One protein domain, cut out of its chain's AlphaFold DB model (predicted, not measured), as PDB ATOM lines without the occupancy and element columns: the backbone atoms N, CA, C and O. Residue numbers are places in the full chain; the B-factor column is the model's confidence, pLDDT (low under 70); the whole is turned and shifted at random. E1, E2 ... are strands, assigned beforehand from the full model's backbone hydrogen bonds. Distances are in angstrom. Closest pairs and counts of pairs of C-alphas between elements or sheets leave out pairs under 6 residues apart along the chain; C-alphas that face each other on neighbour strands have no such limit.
ATOM      1  N   PHE A   4       4.107 -37.468 -24.690       88.50
ATOM      2  CA  PHE A   4       3.886 -37.237 -26.107       88.50
ATOM      3  C   PHE A   4       4.414 -38.421 -26.901       88.50
ATOM      4  O   PHE A   4       5.567 -38.819 -26.742       88.50
ATOM      5  N   GLN A   5       3.567 -38.972 -27.764       92.00
ATOM      6  CA  GLN A   5       3.909 -40.089 -28.634       92.00
ATOM      7  C   GLN A   5       3.642 -39.693 -30.079       92.00
ATOM      8  O   GLN A   5       2.546 -39.247 -30.416       92.00
ATOM      9  N   PHE A   6       4.648 -39.871 -30.928       88.56
ATOM     10  CA  PHE A   6       4.579 -39.554 -32.347       88.56
ATOM     11  C   PHE A   6       4.951 -40.777 -33.176       88.56
ATOM     12  O   PHE A   6       5.922 -41.477 -32.887       88.56
ATOM     13  N   VAL A   7       4.198 -41.007 -34.246       91.44
ATOM     14  CA  VAL A   7       4.538 -41.989 -35.274       91.44
ATOM     15  C   VAL A   7       4.537 -41.262 -36.607       91.44
ATOM     16  O   VAL A   7       3.551 -40.621 -36.964       91.44
ATOM     17  N   ALA A   8       5.655 -41.327 -37.322       88.56
ATOM     18  CA  ALA A   8       5.841 -40.633 -38.588       88.56
ATOM     19  C   ALA A   8       6.365 -41.601 -39.651       88.56
ATOM     20  O   ALA A   8       7.407 -42.231 -39.470       88.56
ATOM     21  N   ALA A   9       5.661 -41.689 -40.776       94.00
ATOM     22  CA  ALA A   9       6.088 -42.448 -41.943       94.00
ATOM     23  C   ALA A   9       6.001 -41.550 -43.177       94.00
ATOM     24  O   ALA A   9       4.954 -40.948 -43.404       94.00
ATOM     25  N   ASN A  10       7.084 -41.453 -43.955       95.00
ATOM     26  CA  ASN A  10       7.145 -40.584 -45.142       95.00
ATOM     27  C   ASN A  10       6.744 -39.128 -44.826       95.00
ATOM     28  O   ASN A  10       5.951 -38.516 -45.540       95.00
ATOM     29  N   ALA A  11       7.241 -38.596 -43.706       91.31
ATOM     30  CA  ALA A  11       6.776 -37.330 -43.149       91.31
ATOM     31  C   ALA A  11       7.919 -36.465 -42.605       91.31
ATOM     32  O   ALA A  11       9.018 -36.941 -42.315       91.31
ATOM     33  N   VAL A  12       7.620 -35.179 -42.424       93.88
ATOM     34  CA  VAL A  12       8.551 -34.165 -41.906       93.88
ATOM     35  C   VAL A  12       7.874 -33.407 -40.756       93.88
ATOM     36  O   VAL A  12       7.482 -32.251 -40.921       93.88
ATOM     37  N   PRO A  13       7.610 -34.063 -39.609       88.69
ATOM     38  CA  PRO A  13       6.930 -33.398 -38.507       88.69
ATOM     39  C   PRO A  13       7.862 -32.387 -37.833       88.69
ATOM     40  O   PRO A  13       9.030 -32.677 -37.579       88.69
ATOM     41  N   ASN A  14       7.311 -31.225 -37.492       92.56
ATOM     42  CA  ASN A  14       7.976 -30.209 -36.685       92.56
ATOM     43  C   ASN A  14       7.264 -30.119 -35.341       92.56
ATOM     44  O   ASN A  14       6.056 -29.884 -35.292       92.56
ATOM     45  N   ILE A  15       8.003 -30.339 -34.261       87.81
ATOM     46  CA  ILE A  15       7.451 -30.466 -32.919       87.81
ATOM     47  C   ILE A  15       8.226 -29.537 -31.992       87.81
ATOM     48  O   ILE A  15       9.455 -29.572 -31.926       87.81
ATOM     49  N   GLN A  16       7.491 -28.699 -31.267       91.94
ATOM     50  CA  GLN A  16       8.055 -27.738 -30.331       91.94
ATOM     51  C   GLN A  16       7.427 -27.907 -28.958       91.94
ATOM     52  O   GLN A  16       6.213 -28.069 -28.830       91.94
ATOM     53  N   PHE A  17       8.261 -27.824 -27.931       88.31
ATOM     54  CA  PHE A  17       7.825 -27.900 -26.549       88.31
ATOM     55  C   PHE A  17       8.527 -26.856 -25.699       88.31
ATOM     56  O   PHE A  17       9.733 -26.629 -25.819       88.31
ATOM     57  N   VAL A  18       7.764 -26.277 -24.780       90.94
ATOM     58  CA  VAL A  18       8.277 -25.396 -23.738       90.94
ATOM     59  C   VAL A  18       7.783 -25.928 -22.406       90.94
ATOM     60  O   VAL A  18       6.590 -26.183 -22.242       90.94
ATOM     61  N   ALA A  19       8.696 -26.128 -21.462       86.50
ATOM     62  CA  ALA A  19       8.352 -26.665 -20.156       86.50
ATOM     63  C   ALA A  19       9.150 -25.982 -19.040       86.50
ATOM     64  O   ALA A  19      10.344 -25.728 -19.170       86.50
ATOM     65  N   ALA A  20       8.498 -25.727 -17.912       91.50
ATOM     66  CA  ALA A  20       9.141 -25.236 -16.701       91.50
ATOM     67  C   ALA A  20       8.693 -26.098 -15.522       91.50
ATOM     68  O   ALA A  20       7.509 -26.420 -15.431       91.50
ATOM     69  N   ASN A  21       9.622 -26.469 -14.638       93.50
ATOM     70  CA  ASN A  21       9.336 -27.304 -13.462       93.50
ATOM     71  C   ASN A  21       8.601 -28.605 -13.838       93.50
ATOM     72  O   ASN A  21       7.559 -28.942 -13.275       93.50
ATOM     73  N   ALA A  22       9.108 -29.305 -14.854       89.81
ATOM     74  CA  ALA A  22       8.386 -30.396 -15.500       89.81
ATOM     75  C   ALA A  22       9.275 -31.599 -15.827       89.81
ATOM     76  O   ALA A  22      10.489 -31.496 -15.997       89.81
ATOM     77  N   VAL A  23       8.615 -32.743 -15.995       92.81
ATOM     78  CA  VAL A  23       9.218 -34.010 -16.431       92.81
ATOM     79  C   VAL A  23       8.472 -34.482 -17.685       92.81
ATOM     80  O   VAL A  23       7.548 -35.291 -17.583       92.81
ATOM     81  N   PRO A  24       8.734 -33.870 -18.851       88.81
ATOM     82  CA  PRO A  24       8.076 -34.241 -20.096       88.81
ATOM     83  C   PRO A  24       8.694 -35.517 -20.672       88.81
ATOM     84  O   PRO A  24       9.914 -35.671 -20.691       88.81
ATOM     85  N   ASN A  25       7.845 -36.403 -21.183       91.62
ATOM     86  CA  ASN A  25       8.271 -37.598 -21.906       91.62
ATOM     87  C   ASN A  25       7.877 -37.455 -23.376       91.62
ATOM     88  O   ASN A  25       6.727 -37.138 -23.677       91.62
ATOM     89  N   CYS A  26       8.822 -37.671 -24.283       89.06
ATOM     90  CA  CYS A  26       8.609 -37.600 -25.722       89.06
ATOM     91  C   CYS A  26       9.145 -38.869 -26.379       89.06
ATOM     92  O   CYS A  26      10.340 -39.155 -26.318       89.06
ATOM     93  N   GLN A  27       8.260 -39.613 -27.030       91.81
ATOM     94  CA  GLN A  27       8.591 -40.800 -27.802       91.81
ATOM     95  C   GLN A  27       8.269 -40.555 -29.271       91.81
ATOM     96  O   GLN A  27       7.195 -40.050 -29.605       91.81
ATOM     97  N   LEU A  28       9.176 -40.949 -30.156       88.62
ATOM     98  CA  LEU A  28       8.933 -40.951 -31.590       88.62
ATOM     99  C   LEU A  28       9.434 -42.248 -32.216       88.62
ATOM    100  O   LEU A  28      10.573 -42.665 -31.999       88.62
ATOM    101  N   VAL A  29       8.591 -42.794 -33.088       92.94
ATOM    102  CA  VAL A  29       8.951 -43.834 -34.050       92.94
ATOM    103  C   VAL A  29       8.840 -43.256 -35.460       92.94
ATOM    104  O   VAL A  29       7.789 -42.747 -35.853       92.94
ATOM    105  N   ALA A  30       9.932 -43.312 -36.214       89.81
ATOM    106  CA  ALA A  30      10.065 -42.681 -37.519       89.81
ATOM    107  C   ALA A  30      10.592 -43.667 -38.572       89.81
ATOM    108  O   ALA A  30      11.615 -44.321 -38.362       89.81
ATOM    109  N   ALA A  31       9.931 -43.728 -39.727       94.75
ATOM    110  CA  ALA A  31      10.378 -44.491 -40.891       94.75
ATOM    111  C   ALA A  31      10.343 -43.613 -42.147       94.75
ATOM    112  O   ALA A  31       9.307 -43.017 -42.446       94.75
ATOM    113  N   ASN A  32      11.453 -43.525 -42.887       95.06
ATOM    114  CA  ASN A  32      11.559 -42.649 -44.066       95.06
ATOM    115  C   ASN A  32      11.107 -41.209 -43.750       95.06
ATOM    116  O   ASN A  32      10.299 -40.619 -44.465       95.06
ATOM    117  N   ALA A  33      11.538 -40.674 -42.608       92.31
ATOM    118  CA  ALA A  33      11.019 -39.421 -42.073       92.31
ATOM    119  C   ALA A  33      12.143 -38.489 -41.612       92.31
ATOM    120  O   ALA A  33      13.248 -38.920 -41.279       92.31
ATOM    121  N   MET A  34      11.841 -37.196 -41.569       93.62
ATOM    122  CA  MET A  34      12.782 -36.141 -41.181       93.62
ATOM    123  C   MET A  34      12.177 -35.289 -40.062       93.62
ATOM    124  O   MET A  34      11.765 -34.155 -40.298       93.62
ATOM    125  N   PRO A  35      12.018 -35.849 -38.855       90.00
ATOM    126  CA  PRO A  35      11.369 -35.142 -37.767       90.00
ATOM    127  C   PRO A  35      12.305 -34.095 -37.155       90.00
ATOM    128  O   PRO A  35      13.499 -34.342 -36.984       90.00
ATOM    129  N   ASN A  36      11.755 -32.942 -36.790       93.31
ATOM    130  CA  ASN A  36      12.478 -31.866 -36.125       93.31
ATOM    131  C   ASN A  36      11.844 -31.564 -34.764       93.31
ATOM    132  O   ASN A  36      10.656 -31.250 -34.683       93.31
ATOM    133  N   PHE A  37      12.644 -31.654 -33.705       90.00
ATOM    134  CA  PHE A  37      12.244 -31.375 -32.333       90.00
ATOM    135  C   PHE A  37      13.014 -30.193 -31.784       90.00
ATOM    136  O   PHE A  37      14.245 -30.196 -31.770       90.00
ATOM    137  N   GLN A  38      12.282 -29.241 -31.220       94.19
ATOM    138  CA  GLN A  38      12.856 -28.184 -30.405       94.19
ATOM    139  C   GLN A  38      12.228 -28.202 -29.023       94.19
ATOM    140  O   GLN A  38      11.006 -28.226 -28.865       94.19
ATOM    141  N   PHE A  39      13.081 -28.184 -28.011       91.88
ATOM    142  CA  PHE A  39      12.673 -28.231 -26.626       91.88
ATOM    143  C   PHE A  39      13.341 -27.092 -25.867       91.88
ATOM    144  O   PHE A  39      14.561 -26.938 -25.909       91.88
ATOM    145  N   VAL A  40      12.543 -26.300 -25.162       94.69
ATOM    146  CA  VAL A  40      13.036 -25.261 -24.259       94.69
ATOM    147  C   VAL A  40      12.588 -25.613 -22.855       94.69
ATOM    148  O   VAL A  40      11.396 -25.802 -22.609       94.69
ATOM    149  N   ALA A  41      13.541 -25.740 -21.934       90.69
ATOM    150  CA  ALA A  41      13.240 -26.212 -20.595       90.69
ATOM    151  C   ALA A  41      13.944 -25.423 -19.487       90.69
ATOM    152  O   ALA A  41      15.117 -25.074 -19.596       90.69
ATOM    153  N   ALA A  42      13.247 -25.198 -18.379       94.00
ATOM    154  CA  ALA A  42      13.836 -24.660 -17.156       94.00
ATOM    155  C   ALA A  42      13.466 -25.545 -15.963       94.00
ATOM    156  O   ALA A  42      12.291 -25.871 -15.786       94.00
ATOM    157  N   ASN A  43      14.455 -25.917 -15.144       94.50
ATOM    158  CA  ASN A  43      14.272 -26.799 -13.984       94.50
ATOM    159  C   ASN A  43      13.496 -28.071 -14.367       94.50
ATOM    160  O   ASN A  43      12.397 -28.327 -13.869       94.50
ATOM    161  N   ALA A  44      14.014 -28.823 -15.337       91.50
ATOM    162  CA  ALA A  44      13.266 -29.895 -15.981       91.50
ATOM    163  C   ALA A  44      14.086 -31.170 -16.181       91.50
ATOM    164  O   ALA A  44      15.311 -31.146 -16.296       91.50
ATOM    165  N   VAL A  45      13.375 -32.289 -16.294       94.56
ATOM    166  CA  VAL A  45      13.953 -33.616 -16.545       94.56
ATOM    167  C   VAL A  45      13.279 -34.210 -17.784       94.56
ATOM    168  O   VAL A  45      12.378 -35.039 -17.657       94.56
ATOM    169  N   PRO A  46      13.597 -33.716 -18.994       91.25
ATOM    170  CA  PRO A  46      12.961 -34.212 -20.202       91.25
ATOM    171  C   PRO A  46      13.528 -35.583 -20.591       91.25
ATOM    172  O   PRO A  46      14.741 -35.788 -20.581       91.25
ATOM    173  N   ASN A  47      12.649 -36.509 -20.963       93.94
ATOM    174  CA  ASN A  47      13.029 -37.823 -21.471       93.94
ATOM    175  C   ASN A  47      12.632 -37.937 -22.941       93.94
ATOM    176  O   ASN A  47      11.461 -37.775 -23.289       93.94
ATOM    177  N   PHE A  48      13.602 -38.252 -23.788       90.69
ATOM    178  CA  PHE A  48      13.435 -38.413 -25.221       90.69
ATOM    179  C   PHE A  48      13.792 -39.832 -25.635       90.69
ATOM    180  O   PHE A  48      14.892 -40.308 -25.353       90.69
ATOM    181  N   GLN A  49      12.878 -40.486 -26.340       92.69
ATOM    182  CA  GLN A  49      13.112 -41.781 -26.964       92.69
ATOM    183  C   GLN A  49      12.818 -41.680 -28.455       92.69
ATOM    184  O   GLN A  49      11.696 -41.384 -28.864       92.69
ATOM    185  N   PHE A  50      13.835 -41.934 -29.265       89.25
ATOM    186  CA  PHE A  50      13.778 -41.823 -30.712       89.25
ATOM    187  C   PHE A  50      14.159 -43.157 -31.338       89.25
ATOM    188  O   PHE A  50      15.265 -43.646 -31.131       89.25
ATOM    189  N   VAL A  51      13.260 -43.734 -32.129       92.00
ATOM    190  CA  VAL A  51      13.546 -44.912 -32.954       92.00
ATOM    191  C   VAL A  51      13.352 -44.526 -34.411       92.00
ATOM    192  O   VAL A  51      12.269 -44.104 -34.809       92.00
ATOM    193  N   ALA A  52      14.414 -44.642 -35.200       88.31
ATOM    194  CA  ALA A  52      14.483 -44.133 -36.560       88.31
ATOM    195  C   ALA A  52      15.046 -45.186 -37.522       88.31
ATOM    196  O   ALA A  52      16.136 -45.719 -37.306       88.31
ATOM    197  N   ALA A  53      14.328 -45.435 -38.616       93.56
ATOM    198  CA  ALA A  53      14.792 -46.233 -39.747       93.56
ATOM    199  C   ALA A  53      14.742 -45.396 -41.030       93.56
ATOM    200  O   ALA A  53      13.699 -44.815 -41.341       93.56
ATOM    201  N   ASN A  54      15.852 -45.329 -41.773       94.00
ATOM    202  CA  ASN A  54      15.972 -44.489 -42.976       94.00
ATOM    203  C   ASN A  54      15.520 -43.039 -42.711       94.00
ATOM    204  O   ASN A  54      14.719 -42.472 -43.450       94.00
ATOM    205  N   ALA A  55      15.943 -42.467 -41.585       90.00
ATOM    206  CA  ALA A  55      15.410 -41.207 -41.083       90.00
ATOM    207  C   ALA A  55      16.519 -40.232 -40.678       90.00
ATOM    208  O   ALA A  55      17.649 -40.623 -40.378       90.00
ATOM    209  N   VAL A  56      16.173 -38.948 -40.650       91.69
ATOM    210  CA  VAL A  56      17.088 -37.849 -40.302       91.69
ATOM    211  C   VAL A  56      16.462 -37.029 -39.173       91.69
ATOM    212  O   VAL A  56      15.921 -35.950 -39.421       91.69
ATOM    213  N   PRO A  57      16.420 -37.560 -37.934       87.94
ATOM    214  CA  PRO A  57      15.853 -36.825 -36.817       87.94
ATOM    215  C   PRO A  57      16.793 -35.698 -36.388       87.94
ATOM    216  O   PRO A  57      17.977 -35.922 -36.146       87.94
ATOM    217  N   ASN A  58      16.243 -34.497 -36.251       92.50
ATOM    218  CA  ASN A  58      16.923 -33.343 -35.681       92.50
ATOM    219  C   ASN A  58      16.313 -33.042 -34.314       92.50
ATOM    220  O   ASN A  58      15.099 -32.890 -34.198       92.50
ATOM    221  N   CYS A  59      17.136 -32.964 -33.273       90.69
ATOM    222  CA  CYS A  59      16.698 -32.649 -31.923       90.69
ATOM    223  C   CYS A  59      17.552 -31.533 -31.333       90.69
ATOM    224  O   CYS A  59      18.772 -31.646 -31.255       90.69
ATOM    225  N   GLN A  60      16.905 -30.467 -30.885       95.25
ATOM    226  CA  GLN A  60      17.537 -29.362 -30.189       95.25
ATOM    227  C   GLN A  60      16.900 -29.205 -28.812       95.25
ATOM    228  O   GLN A  60      15.687 -29.035 -28.696       95.25
ATOM    229  N   LEU A  61      17.723 -29.211 -27.766       94.00
ATOM    230  CA  LEU A  61      17.310 -28.870 -26.409       94.00
ATOM    231  C   LEU A  61      18.101 -27.651 -25.929       94.00
ATOM    232  O   LEU A  61      19.330 -27.667 -25.882       94.00
ATOM    233  N   VAL A  62      17.377 -26.608 -25.534       96.75
ATOM    234  CA  VAL A  62      17.913 -25.447 -24.822       96.75
ATOM    235  C   VAL A  62      17.403 -25.504 -23.392       96.75
ATOM    236  O   VAL A  62      16.190 -25.554 -23.173       96.75
ATOM    237  N   ALA A  63      18.307 -25.520 -22.415       92.69
ATOM    238  CA  ALA A  63      17.908 -25.740 -21.034       92.69
ATOM    239  C   ALA A  63      18.655 -24.909 -19.984       92.69
ATOM    240  O   ALA A  63      19.844 -24.618 -20.093       92.69
ATOM    241  N   ALA A  64      17.963 -24.602 -18.891       94.44
ATOM    242  CA  ALA A  64      18.571 -24.120 -17.658       94.44
ATOM    243  C   ALA A  64      18.243 -25.093 -16.521       94.44
ATOM    244  O   ALA A  64      17.072 -25.391 -16.294       94.44
ATOM    245  N   ASN A  65      19.270 -25.577 -15.815       93.69
ATOM    246  CA  ASN A  65      19.153 -26.567 -14.738       93.69
ATOM    247  C   ASN A  65      18.328 -27.791 -15.169       93.69
ATOM    248  O   ASN A  65      17.179 -27.960 -14.756       93.69
ATOM    249  N   ALA A  66      18.895 -28.629 -16.036       91.00
ATOM    250  CA  ALA A  66      18.172 -29.777 -16.571       91.00
ATOM    251  C   ALA A  66      18.949 -31.088 -16.498       91.00
ATOM    252  O   ALA A  66      20.176 -31.124 -16.564       91.00
ATOM    253  N   VAL A  67      18.198 -32.182 -16.425       95.00
ATOM    254  CA  VAL A  67      18.727 -33.551 -16.468       95.00
ATOM    255  C   VAL A  67      18.065 -34.275 -17.639       95.00
ATOM    256  O   VAL A  67      17.112 -35.026 -17.439       95.00
ATOM    257  N   PRO A  68      18.457 -33.972 -18.886       92.44
ATOM    258  CA  PRO A  68      17.817 -34.585 -20.032       92.44
ATOM    259  C   PRO A  68      18.321 -36.011 -20.248       92.44
ATOM    260  O   PRO A  68      19.520 -36.279 -20.169       92.44
ATOM    261  N   ASN A  69      17.405 -36.915 -20.575       94.88
ATOM    262  CA  ASN A  69      17.733 -38.282 -20.956       94.88
ATOM    263  C   ASN A  69      17.365 -38.488 -22.422       94.88
ATOM    264  O   ASN A  69      16.212 -38.299 -22.807       94.88
ATOM    265  N   PHE A  70      18.337 -38.885 -23.232       91.62
ATOM    266  CA  PHE A  70      18.164 -39.181 -24.644       91.62
ATOM    267  C   PHE A  70      18.482 -40.647 -24.902       91.62
ATOM    268  O   PHE A  70      19.588 -41.110 -24.623       91.62
ATOM    269  N   GLN A  71      17.527 -41.358 -25.484       93.62
ATOM    270  CA  GLN A  71      17.712 -42.705 -26.002       93.62
ATOM    271  C   GLN A  71      17.389 -42.696 -27.487       93.62
ATOM    272  O   GLN A  71      16.289 -42.326 -27.894       93.62
ATOM    273  N   LEU A  72      18.360 -43.087 -28.299       89.75
ATOM    274  CA  LEU A  72      18.256 -43.040 -29.746       89.75
ATOM    275  C   LEU A  72      18.650 -44.394 -30.333       89.75
ATOM    276  O   LEU A  72      19.760 -44.876 -30.129       89.75
ATOM    277  N   GLY A  73      17.719 -45.004 -31.059       91.19
ATOM    278  CA  GLY A  73      17.930 -46.180 -31.892       91.19
ATOM    279  C   GLY A  73      17.839 -45.785 -33.360       91.19
ATOM    280  O   GLY A  73      16.829 -45.231 -33.790       91.19
ATOM    281  N   ALA A  74      18.890 -46.055 -34.127       87.56
ATOM    282  CA  ALA A  74      19.033 -45.579 -35.496       87.56
ATOM    283  C   ALA A  74      19.518 -46.698 -36.428       87.56
ATOM    284  O   ALA A  74      20.570 -47.293 -36.196       87.56
ATOM    285  N   ALA A  75      18.782 -46.949 -37.510       93.19
ATOM    286  CA  ALA A  75      19.191 -47.837 -38.597       93.19
ATOM    287  C   ALA A  75      19.154 -47.080 -39.929       93.19
ATOM    288  O   ALA A  75      18.116 -46.515 -40.281       93.19
ATOM    289  N   ASN A  76      20.270 -47.062 -40.668       93.62
ATOM    290  CA  ASN A  76      20.409 -46.292 -41.913       93.62
ATOM    291  C   ASN A  76      19.978 -44.822 -41.731       93.62
ATOM    292  O   ASN A  76      19.188 -44.287 -42.505       93.62
ATOM    293  N   ALA A  77      20.405 -44.192 -40.639       89.62
ATOM    294  CA  ALA A  77      19.867 -42.909 -40.199       89.62
ATOM    295  C   ALA A  77      20.973 -41.897 -39.881       89.62
ATOM    296  O   ALA A  77      22.116 -42.254 -39.589       89.62
ATOM    297  N   VAL A  78      20.610 -40.616 -39.923       91.94
ATOM    298  CA  VAL A  78      21.524 -39.489 -39.682       91.94
ATOM    299  C   VAL A  78      20.938 -38.605 -38.581       91.94
ATOM    300  O   VAL A  78      20.353 -37.561 -38.862       91.94
ATOM    301  N   PRO A  79      20.984 -39.054 -37.317       88.94
ATOM    302  CA  PRO A  79      20.438 -38.276 -36.221       88.94
ATOM    303  C   PRO A  79      21.358 -37.107 -35.867       88.94
ATOM    304  O   PRO A  79      22.566 -37.285 -35.708       88.94
ATOM    305  N   ASN A  80      20.779 -35.927 -35.680       93.06
ATOM    306  CA  ASN A  80      21.484 -34.746 -35.197       93.06
ATOM    307  C   ASN A  80      20.878 -34.323 -33.860       93.06
ATOM    308  O   ASN A  80      19.698 -33.975 -33.807       93.06
ATOM    309  N   CYS A  81      21.673 -34.319 -32.790       90.69
ATOM    310  CA  CYS A  81      21.237 -33.801 -31.495       90.69
ATOM    311  C   CYS A  81      22.135 -32.657 -31.034       90.69
ATOM    312  O   CYS A  81      23.359 -32.782 -30.978       90.69
ATOM    313  N   GLN A  82      21.505 -31.559 -30.642       95.06
ATOM    314  CA  GLN A  82      22.154 -30.406 -30.046       95.06
ATOM    315  C   GLN A  82      21.583 -30.155 -28.657       95.06
ATOM    316  O   GLN A  82      20.368 -30.067 -28.472       95.06
ATOM    317  N   LEU A  83      22.469 -29.998 -27.682       94.31
ATOM    318  CA  LEU A  83      22.121 -29.577 -26.335       94.31
ATOM    319  C   LEU A  83      22.904 -28.315 -25.981       94.31
ATOM    320  O   LEU A  83      24.131 -28.298 -26.027       94.31
ATOM    321  N   VAL A  84      22.181 -27.271 -25.592       96.81
ATOM    322  CA  VAL A  84      22.745 -26.033 -25.053       96.81
ATOM    323  C   VAL A  84      22.196 -25.841 -23.652       96.81
ATOM    324  O   VAL A  84      20.978 -25.783 -23.474       96.81
ATOM    325  N   ALA A  85      23.070 -25.750 -22.650       93.62
ATOM    326  CA  ALA A  85      22.622 -25.619 -21.270       93.62
ATOM    327  C   ALA A  85      23.482 -24.706 -20.393       93.62
ATOM    328  O   ALA A  85      24.686 -24.596 -20.570       93.62
ATOM    329  N   ALA A  86      22.881 -24.085 -19.379       93.31
ATOM    330  CA  ALA A  86      23.666 -23.434 -18.324       93.31
ATOM    331  C   ALA A  86      24.285 -24.485 -17.384       93.31
ATOM    332  O   ALA A  86      25.504 -24.623 -17.306       93.31
ATOM    333  N   ASN A  87      23.429 -25.282 -16.741       93.56
ATOM    334  CA  ASN A  87      23.807 -26.417 -15.904       93.56
ATOM    335  C   ASN A  87      23.044 -27.648 -16.386       93.56
ATOM    336  O   ASN A  87      21.806 -27.614 -16.417       93.56
ATOM    337  N   ALA A  88      23.755 -28.712 -16.759       91.50
ATOM    338  CA  ALA A  88      23.105 -29.942 -17.191       91.50
ATOM    339  C   ALA A  88      23.848 -31.222 -16.808       91.50
ATOM    340  O   ALA A  88      25.075 -31.296 -16.823       91.50
ATOM    341  N   VAL A  89      23.068 -32.269 -16.549       94.69
ATOM    342  CA  VAL A  89      23.558 -33.641 -16.360       94.69
ATOM    343  C   VAL A  89      22.889 -34.520 -17.414       94.69
ATOM    344  O   VAL A  89      21.911 -35.203 -17.111       94.69
ATOM    345  N   PRO A  90      23.296 -34.422 -18.689       91.94
ATOM    346  CA  PRO A  90      22.631 -35.176 -19.731       91.94
ATOM    347  C   PRO A  90      23.094 -36.633 -19.743       91.94
ATOM    348  O   PRO A  90      24.288 -36.916 -19.634       91.94
ATOM    349  N   ASN A  91      22.152 -37.544 -19.964       94.88
ATOM    350  CA  ASN A  91      22.449 -38.937 -20.276       94.88
ATOM    351  C   ASN A  91      22.073 -39.207 -21.729       94.88
ATOM    352  O   ASN A  91      20.922 -39.019 -22.122       94.88
ATOM    353  N   PHE A  92      23.037 -39.659 -22.518       91.25
ATOM    354  CA  PHE A  92      22.853 -40.005 -23.918       91.25
ATOM    355  C   PHE A  92      23.180 -41.476 -24.131       91.25
ATOM    356  O   PHE A  92      24.291 -41.929 -23.857       91.25
ATOM    357  N   GLN A  93      22.215 -42.205 -24.674       93.56
ATOM    358  CA  GLN A  93      22.379 -43.572 -25.135       93.56
ATOM    359  C   GLN A  93      22.057 -43.628 -26.621       93.56
ATOM    360  O   GLN A  93      20.960 -43.256 -27.045       93.56
ATOM    361  N   LEU A  94      23.014 -44.106 -27.408       90.19
ATOM    362  CA  LEU A  94      22.863 -44.266 -28.843       90.19
ATOM    363  C   LEU A  94      23.197 -45.695 -29.265       90.19
ATOM    364  O   LEU A  94      24.329 -46.150 -29.102       90.19
ATOM    365  N   GLY A  95      22.211 -46.361 -29.864       92.00
ATOM    366  CA  GLY A  95      22.373 -47.592 -30.628       92.00
ATOM    367  C   GLY A  95      22.234 -47.305 -32.121       92.00
ATOM    368  O   GLY A  95      21.203 -46.794 -32.559       92.00
ATOM    369  N   ALA A  96      23.262 -47.622 -32.903       87.69
ATOM    370  CA  ALA A  96      23.349 -47.231 -34.306       87.69
ATOM    371  C   ALA A  96      23.834 -48.372 -35.215       87.69
ATOM    372  O   ALA A  96      24.850 -49.007 -34.940       87.69
ATOM    373  N   ALA A  97      23.159 -48.578 -36.345       92.62
ATOM    374  CA  ALA A  97      23.610 -49.455 -37.425       92.62
ATOM    375  C   ALA A  97      23.568 -48.703 -38.759       92.62
ATOM    376  O   ALA A  97      22.528 -48.143 -39.112       92.62
ATOM    377  N   ASN A  98      24.684 -48.690 -39.498       93.50
ATOM    378  CA  ASN A  98      24.820 -47.938 -40.754       93.50
ATOM    379  C   ASN A  98      24.399 -46.465 -40.591       93.50
ATOM    380  O   ASN A  98      23.579 -45.952 -41.352       93.50
ATOM    381  N   ALA A  99      24.875 -45.800 -39.539       88.94
ATOM    382  CA  ALA A  99      24.378 -44.480 -39.151       88.94
ATOM    383  C   ALA A  99      25.498 -43.448 -38.997       88.94
ATOM    384  O   ALA A  99      26.652 -43.779 -38.713       88.94
ATOM    385  N   VAL A 100      25.122 -42.177 -39.137       92.19
ATOM    386  CA  VAL A 100      26.031 -41.025 -39.036       92.19
ATOM    387  C   VAL A 100      25.482 -40.043 -37.999       92.19
ATOM    388  O   VAL A 100      24.855 -39.047 -38.356       92.19
ATOM    389  N   PRO A 101      25.607 -40.353 -36.700       89.81
ATOM    390  CA  PRO A 101      25.083 -39.493 -35.653       89.81
ATOM    391  C   PRO A 101      25.986 -38.275 -35.435       89.81
ATOM    392  O   PRO A 101      27.197 -38.420 -35.280       89.81
ATOM    393  N   ASN A 102      25.391 -37.086 -35.353       93.44
ATOM    394  CA  ASN A 102      26.081 -35.853 -34.983       93.44
ATOM    395  C   ASN A 102      25.541 -35.342 -33.650       93.44
ATOM    396  O   ASN A 102      24.355 -35.042 -33.521       93.44
ATOM    397  N   LEU A 103      26.415 -35.227 -32.657       90.94
ATOM    398  CA  LEU A 103      26.064 -34.793 -31.313       90.94
ATOM    399  C   LEU A 103      26.895 -33.580 -30.931       90.94
ATOM    400  O   LEU A 103      28.122 -33.615 -30.983       90.94
ATOM    401  N   GLN A 104      26.229 -32.507 -30.530       94.50
ATOM    402  CA  GLN A 104      26.889 -31.304 -30.043       94.50
ATOM    403  C   GLN A 104      26.330 -30.938 -28.682       94.50
ATOM    404  O   GLN A 104      25.116 -30.820 -28.500       94.50
ATOM    405  N   PHE A 105      27.227 -30.731 -27.728       93.62
ATOM    406  CA  PHE A 105      26.866 -30.321 -26.388       93.62
ATOM    407  C   PHE A 105      27.677 -29.102 -25.965       93.62
ATOM    408  O   PHE A 105      28.907 -29.114 -25.993       93.62
ATOM    409  N   VAL A 106      26.968 -28.046 -25.577       95.56
ATOM    410  CA  VAL A 106      27.547 -26.796 -25.093       95.56
ATOM    411  C   VAL A 106      26.976 -26.496 -23.718       95.56
ATOM    412  O   VAL A 106      25.753 -26.416 -23.564       95.56
ATOM    413  N   ALA A 107      27.840 -26.313 -22.720       93.88
ATOM    414  CA  ALA A 107      27.385 -25.966 -21.380       93.88
ATOM    415  C   ALA A 107      28.327 -25.057 -20.588       93.88
ATOM    416  O   ALA A 107      29.535 -25.078 -20.786       93.88
ATOM    417  N   ALA A 108      27.803 -24.289 -19.629       93.75
ATOM    418  CA  ALA A 108      28.682 -23.642 -18.650       93.75
ATOM    419  C   ALA A 108      29.240 -24.689 -17.670       93.75
ATOM    420  O   ALA A 108      30.454 -24.813 -17.522       93.75
ATOM    421  N   SER A 109      28.363 -25.506 -17.081       93.44
ATOM    422  CA  SER A 109      28.744 -26.631 -16.223       93.44
ATOM    423  C   SER A 109      28.000 -27.897 -16.627       93.44
ATOM    424  O   SER A 109      26.771 -27.884 -16.749       93.44
ATOM    425  N   ALA A 110      28.728 -29.001 -16.805       90.19
ATOM    426  CA  ALA A 110      28.096 -30.260 -17.161       90.19
ATOM    427  C   ALA A 110      28.774 -31.534 -16.660       90.19
ATOM    428  O   ALA A 110      29.994 -31.637 -16.564       90.19
ATOM    429  N   VAL A 111      27.954 -32.557 -16.437       93.19
ATOM    430  CA  VAL A 111      28.404 -33.922 -16.127       93.19
ATOM    431  C   VAL A 111      27.727 -34.881 -17.105       93.19
ATOM    432  O   VAL A 111      26.757 -35.546 -16.745       93.19
ATOM    433  N   PRO A 112      28.128 -34.881 -18.387       90.19
ATOM    434  CA  PRO A 112      27.456 -35.705 -19.369       90.19
ATOM    435  C   PRO A 112      27.907 -37.164 -19.276       90.19
ATOM    436  O   PRO A 112      29.096 -37.451 -19.128       90.19
ATOM    437  N   ASN A 113      26.957 -38.080 -19.430       93.56
ATOM    438  CA  ASN A 113      27.228 -39.494 -19.629       93.56
ATOM    439  C   ASN A 113      26.816 -39.886 -21.047       93.56
ATOM    440  O   ASN A 113      25.658 -39.721 -21.431       93.56
ATOM    441  N   PHE A 114      27.768 -40.388 -21.820       90.25
ATOM    442  CA  PHE A 114      27.557 -40.813 -23.190       90.25
ATOM    443  C   PHE A 114      27.889 -42.291 -23.345       90.25
ATOM    444  O   PHE A 114      29.005 -42.722 -23.063       90.25
ATOM    445  N   GLN A 115      26.930 -43.047 -23.868       92.62
ATOM    446  CA  GLN A 115      27.096 -44.448 -24.229       92.62
ATOM    447  C   GLN A 115      26.738 -44.643 -25.695       92.62
ATOM    448  O   GLN A 115      25.625 -44.345 -26.133       92.62
ATOM    449  N   PHE A 116      27.693 -45.180 -26.442       89.62
ATOM    450  CA  PHE A 116      27.576 -45.428 -27.868       89.62
ATOM    451  C   PHE A 116      27.823 -46.894 -28.166       89.62
ATOM    452  O   PHE A 116      28.886 -47.426 -27.848       89.62
ATOM    453  N   VAL A 117      26.861 -47.515 -28.837       91.81
ATOM    454  CA  VAL A 117      27.006 -48.844 -29.422       91.81
ATOM    455  C   VAL A 117      26.712 -48.726 -30.906       91.81
ATOM    456  O   VAL A 117      25.602 -48.355 -31.291       91.81
ATOM    457  N   ALA A 118      27.711 -49.000 -31.742       87.31
ATOM    458  CA  ALA A 118      27.590 -48.728 -33.165       87.31
ATOM    459  C   ALA A 118      28.199 -49.812 -34.065       87.31
ATOM    460  O   ALA A 118      29.261 -50.357 -33.783       87.31
ATOM    461  N   ALA A 119      27.548 -50.093 -35.189       91.06
ATOM    462  CA  ALA A 119      28.078 -50.951 -36.245       91.06
ATOM    463  C   ALA A 119      28.019 -50.218 -37.587       91.06
ATOM    464  O   ALA A 119      26.973 -49.660 -37.930       91.06
ATOM    465  N   ASN A 120      29.121 -50.225 -38.345       91.62
ATOM    466  CA  ASN A 120      29.236 -49.512 -39.624       91.62
ATOM    467  C   ASN A 120      28.842 -48.030 -39.484       91.62
ATOM    468  O   ASN A 120      27.941 -47.547 -40.167       91.62
ATOM    469  N   ALA A 121      29.437 -47.320 -38.525       87.62
ATOM    470  CA  ALA A 121      28.971 -45.990 -38.136       87.62
ATOM    471  C   ALA A 121      30.073 -44.932 -38.158       87.62
ATOM    472  O   ALA A 121      31.245 -45.215 -37.903       87.62
ATOM    473  N   MET A 122      29.673 -43.686 -38.391       90.06
ATOM    474  CA  MET A 122      30.566 -42.521 -38.400       90.06
ATOM    475  C   MET A 122      30.057 -41.463 -37.416       90.06
ATOM    476  O   MET A 122      29.466 -40.468 -37.831       90.06
ATOM    477  N   PRO A 123      30.182 -41.699 -36.101       87.69
ATOM    478  CA  PRO A 123      29.695 -40.762 -35.103       87.69
ATOM    479  C   PRO A 123      30.620 -39.553 -34.984       87.69
ATOM    480  O   PRO A 123      31.834 -39.700 -34.865       87.69
ATOM    481  N   ASN A 124      30.032 -38.364 -34.958       91.62
ATOM    482  CA  ASN A 124      30.714 -37.116 -34.659       91.62
ATOM    483  C   ASN A 124      30.149 -36.547 -33.359       91.62
ATOM    484  O   ASN A 124      28.949 -36.284 -33.264       91.62
ATOM    485  N   CYS A 125      30.993 -36.375 -32.349       89.69
ATOM    486  CA  CYS A 125      30.575 -35.846 -31.063       89.69
ATOM    487  C   CYS A 125      31.488 -34.709 -30.614       89.69
ATOM    488  O   CYS A 125      32.700 -34.868 -30.472       89.69
ATOM    489  N   GLN A 126      30.873 -33.571 -30.321       92.75
ATOM    490  CA  GLN A 126      31.532 -32.385 -29.811       92.75
ATOM    491  C   GLN A 126      30.980 -32.017 -28.437       92.75
ATOM    492  O   GLN A 126      29.768 -31.908 -28.248       92.75
ATOM    493  N   LEU A 127      31.878 -31.756 -27.492       91.69
ATOM    494  CA  LEU A 127      31.553 -31.223 -26.178       91.69
ATOM    495  C   LEU A 127      32.396 -29.981 -25.899       91.69
ATOM    496  O   LEU A 127      33.623 -30.046 -25.905       91.69
ATOM    497  N   VAL A 128      31.723 -28.864 -25.636       93.81
ATOM    498  CA  VAL A 128      32.329 -27.592 -25.237       93.81
ATOM    499  C   VAL A 128      31.763 -27.178 -23.885       93.81
ATOM    500  O   VAL A 128      30.553 -26.990 -23.759       93.81
ATOM    501  N   ALA A 129      32.611 -27.021 -22.870       91.62
ATOM    502  CA  ALA A 129      32.135 -26.583 -21.563       91.62
ATOM    503  C   ALA A 129      33.149 -25.790 -20.741       91.62
ATOM    504  O   ALA A 129      34.346 -26.016 -20.841       91.62
ATOM    505  N   ALA A 130      32.696 -24.884 -19.870       90.75
ATOM    506  CA  ALA A 130      33.628 -24.244 -18.938       90.75
ATOM    507  C   ALA A 130      34.081 -25.244 -17.861       90.75
ATOM    508  O   ALA A 130      35.277 -25.446 -17.685       90.75
ATOM    509  N   ASN A 131      33.138 -25.931 -17.211       90.31
ATOM    510  CA  ASN A 131      33.418 -27.002 -16.254       90.31
ATOM    511  C   ASN A 131      32.764 -28.305 -16.721       90.31
ATOM    512  O   ASN A 131      31.547 -28.340 -16.914       90.31
ATOM    513  N   ALA A 132      33.540 -29.378 -16.886       88.31
ATOM    514  CA  ALA A 132      32.994 -30.649 -17.342       88.31
ATOM    515  C   ALA A 132      33.618 -31.892 -16.708       88.31
ATOM    516  O   ALA A 132      34.832 -32.052 -16.645       88.31
ATOM    517  N   MET A 133      32.765 -32.840 -16.335       89.38
ATOM    518  CA  MET A 133      33.175 -34.183 -15.921       89.38
ATOM    519  C   MET A 133      32.495 -35.219 -16.819       89.38
ATOM    520  O   MET A 133      31.518 -35.846 -16.409       89.38
ATOM    521  N   PRO A 134      32.915 -35.334 -18.091       86.62
ATOM    522  CA  PRO A 134      32.269 -36.248 -19.009       86.62
ATOM    523  C   PRO A 134      32.691 -37.694 -18.754       86.62
ATOM    524  O   PRO A 134      33.866 -37.984 -18.526       86.62
ATOM    525  N   ASN A 135      31.736 -38.606 -18.883       88.94
ATOM    526  CA  ASN A 135      31.992 -40.033 -19.009       88.94
ATOM    527  C   ASN A 135      31.546 -40.491 -20.397       88.94
ATOM    528  O   ASN A 135      30.393 -40.292 -20.777       88.94
ATOM    529  N   PHE A 136      32.465 -41.080 -21.148       86.44
ATOM    530  CA  PHE A 136      32.235 -41.580 -22.492       86.44
ATOM    531  C   PHE A 136      32.574 -43.060 -22.563       86.44
ATOM    532  O   PHE A 136      33.707 -43.468 -22.306       86.44
ATOM    533  N   GLN A 137      31.606 -43.848 -23.010       88.75
ATOM    534  CA  GLN A 137      31.790 -45.239 -23.383       88.75
ATOM    535  C   GLN A 137      31.424 -45.414 -24.847       88.75
ATOM    536  O   GLN A 137      30.320 -45.078 -25.278       88.75
ATOM    537  N   PHE A 138      32.361 -45.955 -25.613       86.81
ATOM    538  CA  PHE A 138      32.181 -46.209 -27.027       86.81
ATOM    539  C   PHE A 138      32.542 -47.650 -27.356       86.81
ATOM    540  O   PHE A 138      33.677 -48.078 -27.142       86.81
ATOM    541  N   VAL A 139      31.573 -48.384 -27.893       89.00
ATOM    542  CA  VAL A 139      31.741 -49.749 -28.382       89.00
ATOM    543  C   VAL A 139      31.332 -49.779 -29.845       89.00
ATOM    544  O   VAL A 139      30.181 -49.475 -30.163       89.00
ATOM    545  N   ALA A 140      32.243 -50.146 -30.747       86.19
ATOM    546  CA  ALA A 140      31.875 -50.225 -32.155       86.19
ATOM    547  C   ALA A 140      32.600 -51.278 -32.990       86.19
ATOM    548  O   ALA A 140      33.697 -51.724 -32.674       86.19
ATOM    549  N   ALA A 141      31.987 -51.624 -34.117       87.81
ATOM    550  CA  ALA A 141      32.606 -52.403 -35.180       87.81
ATOM    551  C   ALA A 141      32.516 -51.638 -36.506       87.81
ATOM    552  O   ALA A 141      31.456 -51.089 -36.818       87.81
ATOM    553  N   ASN A 142      33.603 -51.618 -37.283       88.44
ATOM    554  CA  ASN A 142      33.692 -50.914 -38.567       88.44
ATOM    555  C   ASN A 142      33.266 -49.439 -38.438       88.44
ATOM    556  O   ASN A 142      32.293 -49.004 -39.051       88.44
ATOM    557  N   ALA A 143      33.935 -48.678 -37.574       85.19
ATOM    558  CA  ALA A 143      33.519 -47.313 -37.256       85.19
ATOM    559  C   ALA A 143      34.634 -46.282 -37.435       85.19
ATOM    560  O   ALA A 143      35.804 -46.553 -37.169       85.19
ATOM    561  N   VAL A 144      34.255 -45.065 -37.820       87.25
ATOM    562  CA  VAL A 144      35.169 -43.918 -37.939       87.25
ATOM    563  C   VAL A 144      34.657 -42.789 -37.042       87.25
ATOM    564  O   VAL A 144      33.994 -41.868 -37.520       87.25
ATOM    565  N   PRO A 145      34.851 -42.896 -35.717       84.75
ATOM    566  CA  PRO A 145      34.353 -41.905 -34.781       84.75
ATOM    567  C   PRO A 145      35.256 -40.667 -34.725       84.75
ATOM    568  O   PRO A 145      36.481 -40.782 -34.703       84.75
ATOM    569  N   ILE A 146      34.643 -39.489 -34.635       88.25
ATOM    570  CA  ILE A 146      35.311 -38.203 -34.423       88.25
ATOM    571  C   ILE A 146      34.811 -37.611 -33.108       88.25
ATOM    572  O   ILE A 146      33.614 -37.395 -32.927       88.25
ATOM    573  N   PHE A 147      35.736 -37.325 -32.198       85.88
ATOM    574  CA  PHE A 147      35.441 -36.747 -30.895       85.88
ATOM    575  C   PHE A 147      36.252 -35.477 -30.666       85.88
ATOM    576  O   PHE A 147      37.483 -35.506 -30.682       85.88
ATOM    577  N   LEU A 148      35.557 -34.374 -30.392       89.31
ATOM    578  CA  LEU A 148      36.152 -33.102 -29.996       89.31
ATOM    579  C   LEU A 148      35.671 -32.717 -28.597       89.31
ATOM    580  O   LEU A 148      34.484 -32.495 -28.372       89.31
ATOM    581  N   PHE A 149      36.604 -32.582 -27.666       88.31
ATOM    582  CA  PHE A 149      36.345 -32.126 -26.312       88.31
ATOM    583  C   PHE A 149      37.119 -30.842 -26.035       88.31
ATOM    584  O   PHE A 149      38.339 -30.818 -26.154       88.31
ATOM    585  N   VAL A 150      36.417 -29.782 -25.647       89.88
ATOM    586  CA  VAL A 150      37.007 -28.492 -25.286       89.88
ATOM    587  C   VAL A 150      36.462 -28.077 -23.932       89.88
ATOM    588  O   VAL A 150      35.258 -27.860 -23.790       89.88
ATOM    589  N   ALA A 151      37.333 -27.941 -22.935       87.62
ATOM    590  CA  ALA A 151      36.918 -27.424 -21.647       87.62
ATOM    591  C   ALA A 151      37.961 -26.583 -20.918       87.62
ATOM    592  O   ALA A 151      39.166 -26.783 -21.073       87.62
ATOM    593  N   ALA A 152      37.487 -25.636 -20.103       86.31
ATOM    594  CA  ALA A 152      38.376 -24.850 -19.257       86.31
ATOM    595  C   ALA A 152      38.856 -25.672 -18.059       86.31
ATOM    596  O   ALA A 152      40.058 -25.771 -17.852       86.31
ATOM    597  N   ASN A 153      37.937 -26.326 -17.346       84.88
ATOM    598  CA  ASN A 153      38.206 -27.240 -16.241       84.88
ATOM    599  C   ASN A 153      37.520 -28.572 -16.499       84.88
ATOM    600  O   ASN A 153      36.288 -28.646 -16.510       84.88
ATOM    601  N   ALA A 154      38.304 -29.629 -16.703       82.44
ATOM    602  CA  ALA A 154      37.720 -30.931 -16.971       82.44
ATOM    603  C   ALA A 154      38.443 -32.134 -16.395       82.44
ATOM    604  O   ALA A 154      39.670 -32.188 -16.346       82.44
ATOM    605  N   VAL A 155      37.622 -33.127 -16.058       83.44
ATOM    606  CA  VAL A 155      38.009 -34.450 -15.563       83.44
ATOM    607  C   VAL A 155      37.305 -35.495 -16.435       83.44
ATOM    608  O   VAL A 155      36.237 -35.985 -16.062       83.44
ATOM    609  N   PRO A 156      37.810 -35.769 -17.650       80.31
ATOM    610  CA  PRO A 156      37.145 -36.684 -18.558       80.31
ATOM    611  C   PRO A 156      37.519 -38.149 -18.307       80.31
ATOM    612  O   PRO A 156      38.681 -38.480 -18.091       80.31
ATOM    613  N   ASN A 157      36.541 -39.042 -18.433       83.81
ATOM    614  CA  ASN A 157      36.750 -40.485 -18.474       83.81
ATOM    615  C   ASN A 157      36.294 -41.031 -19.833       83.81
ATOM    616  O   ASN A 157      35.133 -40.859 -20.205       83.81
ATOM    617  N   PHE A 158      37.203 -41.680 -20.561       81.06
ATOM    618  CA  PHE A 158      36.941 -42.258 -21.876       81.06
ATOM    619  C   PHE A 158      37.252 -43.754 -21.877       81.06
ATOM    620  O   PHE A 158      38.356 -44.172 -21.533       81.06
ATOM    621  N   GLN A 159      36.302 -44.554 -22.347       83.19
ATOM    622  CA  GLN A 159      36.474 -45.976 -22.619       83.19
ATOM    623  C   GLN A 159      36.101 -46.257 -24.072       83.19
ATOM    624  O   GLN A 159      35.010 -45.905 -24.521       83.19
ATOM    625  N   PHE A 160      37.012 -46.899 -24.801       81.69
ATOM    626  CA  PHE A 160      36.861 -47.162 -26.228       81.69
ATOM    627  C   PHE A 160      37.188 -48.619 -26.549       81.69
ATOM    628  O   PHE A 160      38.324 -49.060 -26.398       81.69
ATOM    629  N   VAL A 161      36.203 -49.362 -27.039       84.06
ATOM    630  CA  VAL A 161      36.367 -50.742 -27.497       84.06
ATOM    631  C   VAL A 161      35.932 -50.797 -28.947       84.06
ATOM    632  O   VAL A 161      34.767 -50.538 -29.243       84.06
ATOM    633  N   ALA A 162      36.838 -51.134 -29.865       80.75
ATOM    634  CA  ALA A 162      36.433 -51.236 -31.257       80.75
ATOM    635  C   ALA A 162      37.148 -52.317 -32.064       80.75
ATOM    636  O   ALA A 162      38.321 -52.621 -31.857       80.75
ATOM    637  N   ALA A 163      36.425 -52.872 -33.029       83.31
ATOM    638  CA  ALA A 163      36.969 -53.736 -34.068       83.31
ATOM    639  C   ALA A 163      36.943 -52.988 -35.402       83.31
ATOM    640  O   ALA A 163      35.919 -52.393 -35.746       83.31
ATOM    641  N   ASN A 164      38.053 -53.013 -36.146       82.62
ATOM    642  CA  ASN A 164      38.187 -52.330 -37.440       82.62
ATOM    643  C   ASN A 164      37.739 -50.856 -37.392       82.62
ATOM    644  O   ASN A 164      36.848 -50.440 -38.132       82.62
ATOM    645  N   ALA A 165      38.303 -50.065 -36.478       77.88
ATOM    646  CA  ALA A 165      37.921 -48.665 -36.317       77.88
ATOM    647  C   ALA A 165      39.095 -47.710 -36.509       77.88
ATOM    648  O   ALA A 165      40.228 -48.022 -36.144       77.88
ATOM    649  N   VAL A 166      38.792 -46.518 -37.025       80.88
ATOM    650  CA  VAL A 166      39.755 -45.423 -37.207       80.88
ATOM    651  C   VAL A 166      39.267 -44.212 -36.410       80.88
ATOM    652  O   VAL A 166      38.591 -43.344 -36.962       80.88
ATOM    653  N   PRO A 167      39.513 -44.169 -35.090       80.19
ATOM    654  CA  PRO A 167      39.047 -43.065 -34.269       80.19
ATOM    655  C   PRO A 167      39.935 -41.822 -34.392       80.19
ATOM    656  O   PRO A 167      41.160 -41.922 -34.441       80.19
ATOM    657  N   ASN A 168      39.314 -40.644 -34.352       83.62
ATOM    658  CA  ASN A 168      39.985 -39.358 -34.191       83.62
ATOM    659  C   ASN A 168      39.506 -38.678 -32.900       83.62
ATOM    660  O   ASN A 168      38.310 -38.435 -32.732       83.62
ATOM    661  N   PHE A 169      40.440 -38.363 -32.004       82.00
ATOM    662  CA  PHE A 169      40.169 -37.696 -30.733       82.00
ATOM    663  C   PHE A 169      40.976 -36.405 -30.621       82.00
ATOM    664  O   PHE A 169      42.202 -36.419 -30.719       82.00
ATOM    665  N   GLN A 170      40.294 -35.305 -30.312       84.56
ATOM    666  CA  GLN A 170      40.909 -34.034 -29.959       84.56
ATOM    667  C   GLN A 170      40.385 -33.576 -28.596       84.56
ATOM    668  O   GLN A 170      39.184 -33.398 -28.412       84.56
ATOM    669  N   ILE A 171      41.291 -33.377 -27.636       82.94
ATOM    670  CA  ILE A 171      40.976 -32.952 -26.268       82.94
ATOM    671  C   ILE A 171      41.766 -31.676 -25.977       82.94
ATOM    672  O   ILE A 171      42.995 -31.682 -25.989       82.94
ATOM    673  N   VAL A 172      41.058 -30.587 -25.698       84.94
ATOM    674  CA  VAL A 172      41.606 -29.290 -25.303       84.94
ATOM    675  C   VAL A 172      41.131 -29.008 -23.882       84.94
ATOM    676  O   VAL A 172      39.947 -28.767 -23.661       84.94
ATOM    677  N   ASN A 173      42.042 -29.067 -22.911       80.88
ATOM    678  CA  ASN A 173      41.759 -28.776 -21.505       80.88
ATOM    679  C   ASN A 173      42.692 -27.659 -21.020       80.88
ATOM    680  O   ASN A 173      43.908 -27.840 -21.032       80.88
ATOM    681  N   LEU A 174      42.137 -26.505 -20.640       75.81
ATOM    682  CA  LEU A 174      42.913 -25.275 -20.409       75.81
ATOM    683  C   LEU A 174      43.522 -25.165 -18.994       75.81
ATOM    684  O   LEU A 174      44.380 -24.311 -18.793       75.81
ATOM    685  N   SER A 175      43.123 -26.006 -18.030       69.25
ATOM    686  CA  SER A 175      43.554 -25.916 -16.612       69.25
ATOM    687  C   SER A 175      44.410 -27.082 -16.092       69.25
ATOM    688  O   SER A 175      44.972 -26.965 -15.009       69.25
ATOM    689  N   LEU A 176      44.589 -28.147 -16.891       53.00
ATOM    690  CA  LEU A 176      45.510 -29.289 -16.701       53.00
ATOM    691  C   LEU A 176      45.299 -30.207 -15.469       53.00
ATOM    692  O   LEU A 176      45.410 -29.789 -14.326       53.00
ATOM    693  N   GLN A 177      45.120 -31.508 -15.752       49.75
ATOM    694  CA  GLN A 177      45.701 -32.720 -15.121       49.75
ATOM    695  C   GLN A 177      44.777 -33.912 -15.433       49.75
ATOM    696  O   GLN A 177      43.793 -34.121 -14.731       49.75
ATOM    697  N   MET A 178      45.070 -34.725 -16.460       46.28
ATOM    698  CA  MET A 178      44.551 -36.101 -16.468       46.28
ATOM    699  C   MET A 178      45.368 -37.082 -17.310       46.28
ATOM    700  O   MET A 178      45.673 -36.840 -18.477       46.28
ATOM    701  N   GLN A 179      45.654 -38.220 -16.669       45.78
ATOM    702  CA  GLN A 179      46.093 -39.483 -17.249       45.78
ATOM    703  C   GLN A 179      45.058 -39.986 -18.259       45.78
ATOM    704  O   GLN A 179      43.928 -40.309 -17.905       45.78
ATOM    705  N   CYS A 180      45.467 -40.102 -19.517       38.31
ATOM    706  CA  CYS A 180      44.690 -40.799 -20.526       38.31
ATOM    707  C   CYS A 180      45.003 -42.300 -20.406       38.31
ATOM    708  O   CYS A 180      45.983 -42.772 -20.980       38.31
ATOM    709  N   GLN A 181      44.210 -43.075 -19.655       40.59
ATOM    710  CA  GLN A 181      44.146 -44.518 -19.912       40.59
ATOM    711  C   GLN A 181      43.286 -44.721 -21.157       40.59
ATOM    712  O   GLN A 181      42.116 -45.085 -21.088       40.59
ATOM    713  N   LEU A 182      43.876 -44.456 -22.322       44.56
ATOM    714  CA  LEU A 182      43.301 -44.872 -23.589       44.56
ATOM    715  C   LEU A 182      43.455 -46.396 -23.678       44.56
ATOM    716  O   LEU A 182      44.387 -46.906 -24.293       44.56
ATOM    717  N   ALA A 183      42.544 -47.144 -23.057       44.81
ATOM    718  CA  ALA A 183      42.391 -48.569 -23.320       44.81
ATOM    719  C   ALA A 183      41.687 -48.758 -24.673       44.81
ATOM    720  O   ALA A 183      40.644 -49.397 -24.749       44.81
ATOM    721  N   ALA A 184      42.228 -48.165 -25.743       49.00
ATOM    722  CA  ALA A 184      41.772 -48.416 -27.100       49.00
ATOM    723  C   ALA A 184      42.258 -49.808 -27.498       49.00
ATOM    724  O   ALA A 184      43.362 -49.991 -28.011       49.00
ATOM    725  N   ARG A 185      41.436 -50.821 -27.224       51.53
ATOM    726  CA  ARG A 185      41.659 -52.149 -27.784       51.53
ATOM    727  C   ARG A 185      41.085 -52.149 -29.192       51.53
ATOM    728  O   ARG A 185      39.919 -52.487 -29.376       51.53
ATOM    729  N   THR A 186      41.901 -51.745 -30.161       54.41
ATOM    730  CA  THR A 186      41.584 -51.937 -31.576       54.41
ATOM    731  C   THR A 186      41.938 -53.371 -31.943       54.41
ATOM    732  O   THR A 186      43.112 -53.736 -31.998       54.41
ATOM    733  N   ILE A 187      40.929 -54.213 -32.155       59.44
ATOM    734  CA  ILE A 187      41.139 -55.539 -32.741       59.44
ATOM    735  C   ILE A 187      41.149 -55.329 -34.257       59.44
ATOM    736  O   ILE A 187      40.091 -55.265 -34.879       59.44
ATOM    737  N   ASN A 188      42.336 -55.140 -34.833       50.56
ATOM    738  CA  ASN A 188      42.513 -55.217 -36.280       50.56
ATOM    739  C   ASN A 188      42.550 -56.705 -36.637       50.56
ATOM    740  O   ASN A 188      43.469 -57.408 -36.216       50.56
TER     741      ASN A 188
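What this domain is: This is residues 4 to 188 of the 190 residues of an uncharacterized protein of Paramuricea clavata (UniProt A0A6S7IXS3). The chain is wound in stacked, flattened turns, a solenoid whose two broad walls are parallel sheets set face to face: E1 to E17 by odd numbers in one wall, E2 to E16 by even numbers in the other. Each turn adds one strand to each wall, the two walls' strands run opposite ways, and E17 is joined to the end of the stack by a looser stretch, residues 174 to 184. The printed part has 185 residues, with 17 named strands, E1 to E17 in order along the chain, and no named helix; the class is all strand. It is compact, with a radius of gyration of the C-alphas of 16.3 A, and flat, spanning 44 by 38 by 17 A.

Where its parts are: The larger sheet holds E1, residues 4 to 9, E3, 25 to 31, E5, 47 to 53, E7, 69 to 75, E9, 91 to 97, E11, 113 to 121, E13, 135 to 143, E15, 157 to 165, and E17, 185 to 187. The other holds E2, residues 14 to 20, E4, 36 to 44, E6, 58 to 66, E8, 80 to 88, E10, 102 to 110, E12, 124 to 132, E14, 146 to 154, and E16, 168 to 173. E2 measures 20.6 A from first to last C-alpha, E3 20.3 A and E15 19.7 A. C-alpha 4 is at (3.886, -37.237, -26.107), C-alpha 97 at (23.610, -49.455, -37.425) and C-alpha 187 at (41.139, -55.539, -32.741).

How they stand to each other: In the larger sheet the order is E1, E3, E5, E7, E9, E11, E13, E15, E17, all parallel, with E1 and E17 as edge strands. C-alphas 72 and 94 of E7 and E9 face each other at 4.9 A, and N 72 and O 93 are 2.9 A apart, within hydrogen-bond range. E15 and E17 are parallel at 8 degrees, with N 187 and O 162 within hydrogen-bond range at 3.1 A. This sheet is twisted, its C-alphas up to 4.1 A off the best plane. The other sheet runs E2, E4, E6, E8, E10, E12, E14, E16, all parallel, and is twisted, up to 5.7 A off its plane. There N 105 of E10 and O 126 of E12 are within hydrogen-bond range at 2.8 A. Among the strands that bend, E10 does so by 97 degrees at residue 107. Strands that follow each other in the chain, for instance E1 and E2, are apart.

The domain as a whole: The C-alphas farthest apart, those of Asn 10 and Gln 177, are 49.5 A apart. The printed part has no cut. The links from E1 through to E16 are tight, and that from E16 to E17, 11 residues, is long. The mean pLDDT of the printed part is 87.0; residues 175 to 188 are under 70.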